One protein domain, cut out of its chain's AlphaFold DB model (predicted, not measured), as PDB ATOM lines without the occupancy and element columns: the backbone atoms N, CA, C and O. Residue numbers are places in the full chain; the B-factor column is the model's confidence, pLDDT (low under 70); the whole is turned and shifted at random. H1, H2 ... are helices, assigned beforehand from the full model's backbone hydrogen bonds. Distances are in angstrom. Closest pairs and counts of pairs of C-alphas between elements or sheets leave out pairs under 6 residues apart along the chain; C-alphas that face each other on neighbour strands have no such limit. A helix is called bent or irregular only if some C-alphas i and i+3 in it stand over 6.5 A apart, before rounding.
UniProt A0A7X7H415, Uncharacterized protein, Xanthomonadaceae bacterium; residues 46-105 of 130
ATOM      1  N   LEU A  46     235.889 160.554 181.640       90.81
ATOM      2  CA  LEU A  46     237.211 160.567 182.276       90.81
ATOM      3  C   LEU A  46     238.163 161.609 181.677       90.81
ATOM      4  O   LEU A  46     239.059 162.081 182.378       90.81
ATOM      5  N   ALA A  47     237.964 162.005 180.418       88.25
ATOM      6  CA  ALA A  47     238.762 163.045 179.781       88.25
ATOM      7  C   ALA A  47     238.673 164.377 180.542       88.25
ATOM      8  O   ALA A  47     239.680 165.059 180.692       88.25
ATOM      9  N   TRP A  48     237.505 164.729 181.085       88.88
ATOM     10  CA  TRP A  48     237.310 165.987 181.811       88.88
ATOM     11  C   TRP A  48     238.175 166.115 183.072       88.88
ATOM     12  O   TRP A  48     238.997 167.028 183.123       88.88
ATOM     13  N   PRO A  49     238.074 165.231 184.082       89.69
ATOM     14  CA  PRO A  49     238.936 165.308 185.257       89.69
ATOM     15  C   PRO A  49     240.408 165.082 184.895       89.69
ATOM     16  O   PRO A  49     241.287 165.684 185.510       89.69
ATOM     17  N   PHE A  50     240.702 164.287 183.861       87.44
ATOM     18  CA  PHE A  50     242.070 164.132 183.377       87.44
ATOM     19  C   PHE A  50     242.642 165.470 182.890       87.44
ATOM     20  O   PHE A  50     243.653 165.919 183.421       87.44
ATOM     21  N   PHE A  51     241.974 166.150 181.955       86.00
ATOM     22  CA  PHE A  51     242.425 167.418 181.373       86.00
ATOM     23  C   PHE A  51     242.110 168.657 182.205       86.00
ATOM     24  O   PHE A  51     242.497 169.742 181.791       86.00
ATOM     25  N   LEU A  52     241.416 168.559 183.332       84.00
ATOM     26  CA  LEU A  52     241.216 169.709 184.215       84.00
ATOM     27  C   LEU A  52     242.040 169.600 185.491       84.00
ATOM     28  O   LEU A  52     242.457 170.628 186.014       84.00
ATOM     29  N   TRP A  53     242.237 168.390 186.022       83.56
ATOM     30  CA  TRP A  53     242.803 168.200 187.361       83.56
ATOM     31  C   TRP A  53     244.101 167.408 187.351       83.56
ATOM     32  O   TRP A  53     245.039 167.794 188.040       83.56
ATOM     33  N   LEU A  54     244.188 166.319 186.584       81.62
ATOM     34  CA  LEU A  54     245.379 165.466 186.610       81.62
ATOM     35  C   LEU A  54     246.500 166.036 185.738       81.62
ATOM     36  O   LEU A  54     247.635 166.180 186.178       81.62
ATOM     37  N   PHE A  55     246.186 166.414 184.506       75.25
ATOM     38  CA  PHE A  55     247.169 166.885 183.539       75.25
ATOM     39  C   PHE A  55     247.902 168.190 183.935       75.25
ATOM     40  O   PHE A  55     249.108 168.251 183.706       75.25
ATOM     41  N   PRO A  56     247.288 169.191 184.612       74.69
ATOM     42  CA  PRO A  56     248.006 170.379 185.089       74.69
ATOM     43  C   PRO A  56     249.009 170.090 186.211       74.69
ATOM     44  O   PRO A  56     249.878 170.920 186.471       74.69
ATOM     45  N   THR A  57     248.890 168.946 186.896       78.38
ATOM     46  CA  THR A  57     249.837 168.551 187.953       78.38
ATOM     47  C   THR A  57     251.130 167.971 187.394       78.38
ATOM     48  O   THR A  57     252.111 167.846 188.128       78.38
ATOM     49  N   PHE A  58     251.171 167.646 186.097       76.75
ATOM     50  CA  PHE A  58     252.394 167.167 185.476       76.75
ATOM     51  C   PHE A  58     253.405 168.310 185.359       76.75
ATOM     52  O   PHE A  58     253.099 169.360 184.783       76.75
ATOM     53  N   PRO A  59     254.643 168.113 185.846       71.56
ATOM     54  CA  PRO A  59     255.709 169.073 185.647       71.56
ATOM     55  C   PRO A  59     256.175 168.985 184.192       71.56
ATOM     56  O   PRO A  59     257.163 168.324 183.865       71.56
ATOM     57  N   PHE A  60     255.459 169.650 183.283       72.12
ATOM     58  CA  PHE A  60     255.966 169.875 181.938       72.12
ATOM     59  C   PHE A  60     257.204 170.760 182.078       72.12
ATOM     60  O   PHE A  60     257.088 171.968 182.269       72.12
ATOM     61  N   GLY A  61     258.398 170.166 181.984       66.75
ATOM     62  CA  GLY A  61     259.688 170.860 182.132       66.75
ATOM     63  C   GLY A  61     259.945 171.973 181.103       66.75
ATOM     64  O   GLY A  61     261.033 172.534 181.051       66.75
ATOM     65  N   LYS A  62     258.954 172.292 180.265       77.94
ATOM     66  CA  LYS A  62     258.984 173.322 179.236       77.94
ATOM     67  C   LYS A  62     257.801 174.273 179.435       77.94
ATOM     68  O   LYS A  62     256.648 173.878 179.265       77.94
ATOM     69  N   ALA A  63     258.086 175.542 179.735       76.19
ATOM     70  CA  ALA A  63     257.074 176.567 180.017       76.19
ATOM     71  C   ALA A  63     256.049 176.761 178.879       76.19
ATOM     72  O   ALA A  63     254.873 176.992 179.144       76.19
ATOM     73  N   HIS A  64     256.467 176.591 177.619       79.06
ATOM     74  CA  HIS A  64     255.580 176.706 176.455       79.06
ATOM     75  C   HIS A  64     254.512 175.606 176.391       79.06
ATOM     76  O   HIS A  64     253.389 175.878 175.985       79.06
ATOM     77  N   LEU A  65     254.828 174.377 176.822       78.69
ATOM     78  CA  LEU A  65     253.846 173.288 176.854       78.69
ATOM     79  C   LEU A  65     252.787 173.539 177.925       78.69
ATOM     80  O   LEU A  65     251.611 173.272 177.706       78.69
ATOM     81  N   ASN A  66     253.202 174.098 179.061       78.62
ATOM     82  CA  ASN A  66     252.297 174.436 180.151       78.62
ATOM     83  C   ASN A  66     251.368 175.608 179.769       78.62
ATOM     84  O   ASN A  66     250.174 175.568 180.051       78.62
ATOM     85  N   ALA A  67     251.896 176.614 179.058       80.69
ATOM     86  CA  ALA A  67     251.109 177.729 178.527       80.69
ATOM     87  C   ALA A  67     250.091 177.269 177.469       80.69
ATOM     88  O   ALA A  67     248.901 177.534 177.622       80.69
ATOM     89  N   PHE A  68     250.538 176.500 176.466       83.00
ATOM     90  CA  PHE A  68     249.663 175.904 175.453       83.00
ATOM     91  C   PHE A  68     248.544 175.089 176.106       83.00
ATOM     92  O   PHE A  68     247.368 175.248 175.796       83.00
ATOM     93  N   TYR A  69     248.891 174.233 177.062       82.12
ATOM     94  CA  TYR A  69     247.899 173.403 177.719       82.12
ATOM     95  C   TYR A  69     246.884 174.225 178.525       82.12
ATOM     96  O   TYR A  69     245.692 173.974 178.394       82.12
ATOM     97  N   LYS A  70     247.302 175.236 179.297       79.81
ATOM     98  CA  LYS A  70     246.349 176.098 180.021       79.81
ATOM     99  C   LYS A  70     245.345 176.784 179.095       79.81
ATOM    100  O   LYS A  70     244.192 176.950 179.479       79.81
ATOM    101  N   GLU A  71     245.774 177.157 177.895       86.06
ATOM    102  CA  GLU A  71     244.933 177.835 176.910       86.06
ATOM    103  C   GLU A  71     244.002 176.864 176.160       86.06
ATOM    104  O   GLU A  71     242.836 177.175 175.913       86.06
ATOM    105  N   TYR A  72     244.476 175.650 175.860       87.81
ATOM    106  CA  TYR A  72     243.747 174.688 175.028       87.81
ATOM    107  C   TYR A  72     243.138 173.498 175.784       87.81
ATOM    108  O   TYR A  72     242.428 172.711 175.162       87.81
ATOM    109  N   ALA A  73     243.343 173.343 177.094       85.25
ATOM    110  CA  ALA A  73     242.874 172.186 177.875       85.25
ATOM    111  C   ALA A  73     241.379 171.899 177.678       85.25
ATOM    112  O   ALA A  73     240.986 170.761 177.416       85.25
ATOM    113  N   VAL A  74     240.551 172.943 177.747       88.06
ATOM    114  CA  VAL A  74     239.096 172.838 177.562       88.06
ATOM    115  C   VAL A  74     238.752 172.429 176.129       88.06
ATOM    116  O   VAL A  74     237.917 171.553 175.922       88.06
ATOM    117  N   TRP A  75     239.435 173.002 175.134       90.06
ATOM    118  CA  TRP A  75     239.253 172.651 173.723       90.06
ATOM    119  C   TRP A  75     239.673 171.207 173.426       90.06
ATOM    120  O   TRP A  75     238.984 170.499 172.692       90.06
ATOM    121  N   ILE A  76     240.760 170.734 174.036       88.56
ATOM    122  CA  ILE A  76     241.229 169.348 173.921       88.56
ATOM    123  C   ILE A  76     240.212 168.392 174.561       88.56
ATOM    124  O   ILE A  76     239.829 167.396 173.947       88.56
ATOM    125  N   ALA A  77     239.709 168.710 175.757       88.50
ATOM    126  CA  ALA A  77     238.688 167.899 176.419       88.50
ATOM    127  C   ALA A  77     237.378 167.845 175.612       88.50
ATOM    128  O   ALA A  77     236.792 166.769 175.453       88.50
ATOM    129  N   LEU A  78     236.940 168.979 175.053       91.06
ATOM    130  CA  LEU A  78     235.752 169.072 174.200       91.06
ATOM    131  C   LEU A  78     235.902 168.267 172.908       91.06
ATOM    132  O   LEU A  78     235.024 167.471 172.574       91.06
ATOM    133  N   THR A  79     237.011 168.444 172.191       90.88
ATOM    134  CA  THR A  79     237.266 167.727 170.932       90.88
ATOM    135  C   THR A  79     237.358 166.221 171.158       90.88
ATOM    136  O   THR A  79     236.740 165.455 170.413       90.88
ATOM    137  N   LEU A  80     238.033 165.780 172.223       90.56
ATOM    138  CA  LEU A  80     238.101 164.364 172.576       90.56
ATOM    139  C   LEU A  80     236.730 163.804 172.985       90.56
ATOM    140  O   LEU A  80     236.375 162.698 172.573       90.56
ATOM    141  N   SER A  81     235.938 164.570 173.741       91.25
ATOM    142  CA  SER A  81     234.571 164.186 174.116       91.25
ATOM    143  C   SER A  81     233.680 164.020 172.887       91.25
ATOM    144  O   SER A  81     232.961 163.027 172.780       91.25
ATOM    145  N   LEU A  82     233.765 164.945 171.926       92.94
ATOM    146  CA  LEU A  82     233.005 164.886 170.677       92.94
ATOM    147  C   LEU A  82     233.403 163.664 169.836       92.94
ATOM    148  O   LEU A  82     232.536 162.930 169.364       92.94
ATOM    149  N   MET A  83     234.705 163.398 169.701       91.44
ATOM    150  CA  MET A  83     235.208 162.194 169.028       91.44
ATOM    151  C   MET A  83     234.719 160.907 169.705       91.44
ATOM    152  O   MET A  83     234.291 159.968 169.025       91.44
ATOM    153  N   CYS A  84     234.720 160.859 171.039       90.69
ATOM    154  CA  CYS A  84     234.193 159.725 171.798       90.69
ATOM    155  C   CYS A  84     232.678 159.557 171.619       90.69
ATOM    156  O   CYS A  84     232.205 158.436 171.462       90.69
ATOM    157  N   ALA A  85     231.910 160.647 171.570       88.94
ATOM    158  CA  ALA A  85     230.472 160.590 171.318       88.94
ATOM    159  C   ALA A  85     230.154 160.054 169.910       88.94
ATOM    160  O   ALA A  85     229.303 159.177 169.754       88.94
ATOM    161  N   LEU A  86     230.878 160.515 168.886       89.88
ATOM    162  CA  LEU A  86     230.711 160.034 167.511       89.88
ATOM    163  C   LEU A  86     231.101 158.555 167.368       89.88
ATOM    164  O   LEU A  86     230.387 157.774 166.739       89.88
ATOM    165  N   THR A  87     232.203 158.141 167.996       86.06
ATOM    166  CA  THR A  87     232.626 156.728 168.003       86.06
ATOM    167  C   THR A  87     231.692 155.839 168.827       86.06
ATOM    168  O   THR A  87     231.442 154.701 168.426       86.06
ATOM    169  N   ALA A  88     231.094 156.351 169.907       88.12
ATOM    170  CA  ALA A  88     230.033 155.669 170.646       88.12
ATOM    171  C   ALA A  88     228.788 155.445 169.774       88.12
ATOM    172  O   ALA A  88     228.264 154.331 169.747       88.12
ATOM    173  N   LEU A  89     228.354 156.460 169.018       86.88
ATOM    174  CA  LEU A  89     227.228 156.352 168.084       86.88
ATOM    175  C   LEU A  89     227.494 155.303 166.995       86.88
ATOM    176  O   LEU A  89     226.646 154.447 166.749       86.88
ATOM    177  N   LEU A  90     228.685 155.317 166.392       84.06
ATOM    178  CA  LEU A  90     229.100 154.310 165.407       84.06
ATOM    179  C   LEU A  90     229.110 152.895 166.004       84.06
ATOM    180  O   LEU A  90     228.563 151.965 165.411       84.06
ATOM    181  N   SER A  91     229.679 152.743 167.201       83.56
ATOM    182  CA  SER A  91     229.745 151.460 167.910       83.56
ATOM    183  C   SER A  91     228.354 150.924 168.256       83.56
ATOM    184  O   SER A  91     228.106 149.723 168.124       83.56
ATOM    185  N   TYR A  92     227.438 151.806 168.666       83.19
ATOM    186  CA  TYR A  92     226.046 151.470 168.964       83.19
ATOM    187  C   TYR A  92     225.282 151.037 167.706       83.19
ATOM    188  O   TYR A  92     224.601 150.008 167.723       83.19
ATOM    189  N   SER A  93     225.438 151.757 166.591       81.31
ATOM    190  CA  SER A  93     224.824 151.383 165.309       81.31
ATOM    191  C   SER A  93     225.310 150.013 164.826       81.31
ATOM    192  O   SER A  93     224.494 149.160 164.479       81.31
ATOM    193  N   MET A  94     226.617 149.734 164.914       75.44
ATOM    194  CA  MET A  94     227.170 148.416 164.564       75.44
ATOM    195  C   MET A  94     226.700 147.279 165.479       75.44
ATOM    196  O   MET A  94     226.605 146.122 165.048       75.44
ATOM    197  N   GLU A  95     226.450 147.575 166.756       75.56
ATOM    198  CA  GLU A  95     225.879 146.618 167.702       75.56
ATOM    199  C   GLU A  95     224.419 146.307 167.351       75.56
ATOM    200  O   GLU A  95     224.057 145.130 167.251       75.56
ATOM    201  N   LYS A  96     223.615 147.341 167.068       76.75
ATOM    202  CA  LYS A  96     222.201 147.220 166.682       76.75
ATOM    203  C   LYS A  96     222.013 146.467 165.362       76.75
ATOM    204  O   LYS A  96     221.103 145.650 165.248       76.75
ATOM    205  N   GLU A  97     222.895 146.681 164.390       73.62
ATOM    206  CA  GLU A  97     222.891 145.968 163.105       73.62
ATOM    207  C   GLU A  97     223.402 144.515 163.212       73.62
ATOM    208  O   GLU A  97     223.419 143.769 162.231       73.62
ATOM    209  N   GLY A  98     223.831 144.071 164.400       63.19
ATOM    210  CA  GLY A  98     224.283 142.698 164.643       63.19
ATOM    211  C   GLY A  98     225.605 142.333 163.952       63.19
ATOM    212  O   GLY A  98     226.036 141.172 164.007       63.19
ATOM    213  N   LEU A  99     226.288 143.305 163.340       62.19
ATOM    214  CA  LEU A  99     227.578 143.134 162.660       62.19
ATOM    215  C   LEU A  99     228.662 142.668 163.641       62.19
ATOM    216  O   LEU A  99     229.464 141.778 163.337       62.19
ATOM    217  N   ARG A 100     228.602 143.173 164.875       60.94
ATOM    218  CA  ARG A 100     229.511 142.812 165.970       60.94
ATOM    219  C   ARG A 100     229.375 141.344 166.413       60.94
ATOM    220  O   ARG A 100     230.364 140.677 166.729       60.94
ATOM    221  N   SER A 101     228.159 140.799 166.351       55.34
ATOM    222  CA  SER A 101     227.838 139.404 166.696       55.34
ATOM    223  C   SER A 101     228.280 138.410 165.616       55.34
ATOM    224  O   SER A 101     228.678 137.281 165.928       55.34
ATOM    225  N   ARG A 102     228.268 138.828 164.342       52.31
ATOM    226  CA  ARG A 102     228.743 138.020 163.203       52.31
ATOM    227  C   ARG A 102     230.248 137.730 163.286       52.31
ATOM    228  O   ARG A 102     230.644 136.583 163.070       52.31
ATOM    229  N   GLY A 103     231.062 138.710 163.688       51.31
ATOM    230  CA  GLY A 103     232.516 138.547 163.854       51.31
ATOM    231  C   GLY A 103     232.906 137.534 164.942       51.31
ATOM    232  O   GLY A 103     233.738 136.652 164.711       51.31
ATOM    233  N   LYS A 104     232.239 137.566 166.109       51.34
ATOM    234  CA  LYS A 104     232.490 136.607 167.207       51.34
ATOM    235  C   LYS A 104     232.057 135.174 166.865       51.34
ATOM    236  O   LYS A 104     232.743 134.217 167.228       51.34
ATOM    237  N   ARG A 105     230.942 135.001 166.141       47.84
ATOM    238  CA  ARG A 105     230.453 133.673 165.709       47.84
ATOM    239  C   ARG A 105     231.309 133.053 164.598       47.84
ATOM    240  O   ARG A 105     231.413 131.827 164.548       47.84
TER     241      ARG A 105
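This is residues 46 to 105 of the 130 residues of an uncharacterized protein of Xanthomonadaceae bacterium (UniProt A0A7X7H415). One long bent helix, H2, makes most of the length; the shorter H1 folds back beside the first part of its long arm H2b, and the small helix H3 turns off at the far end. H2b runs on past H1, and its residues 85 to 90 and 93 to 96 stand free. The printed part has 60 residues with three named helices, H1, H2, H3 in order, and no named strand; its class is all helix. It is extended, with a radius of gyration of the C-alphas of 17.3 A and spans of 52 by 19 by 17 A.

Start at H1, residues 46 to 57, which is only just irregular: C-alphas 52 and 55 are 6.6 A apart. After it comes H2, residues 63 to 96, assigned as one helix by its hydrogen bonds but bent, with C-alphas 71 and 74 7.7 A apart; its arms, H2a, residues 63 to 71, and H2b, residues 74 to 96, stand at a steep tilt of 61 degrees. H1, with residue 56 alone, only just touches H2a, with 3 pairs of C-alphas within 8 A, the closest those of Pro 56 and Asn 66 at 7.7 A. These two form a helical hairpin, running opposite ways at a steep tilt of 36 degrees, only just past shallow. Residues 47 to 52 of H1 touch residues 74 to 81 of H2b, the closest C-alphas being those of Trp 48 and Ala 77, 5.9 A apart, opposite ways at a shallow tilt of 28 degrees. H3, residues 99 to 105, is close to H2b but not clearly touching, with the C-alphas of Met 94 and Arg 100 closest at 6.2 A; it is apart from H1 and H2a. Every O i to N i+4 pair is within hydrogen-bond range in H2a and H2b, against 5 of 8 in H1 and 2 of 3 in H3.

Find C-alpha 46 at (237.211, 160.567, 182.276); from there H1 runs 16.0 A to C-alpha 57. H2a covers 12.6 A, and H2b runs 32.6 A from C-alpha 74 at (239.096, 172.838, 177.562). H3 covers 10.3 A, ending at C-alpha 105 at (230.453, 133.673, 165.709).

The C-alphas farthest apart, those of Ala 63 and Arg 105, are 52.5 A apart. The printed part has no cut, and both links are tight. Look for pLDDT under 70 at residue 61 and residues 98 to 105.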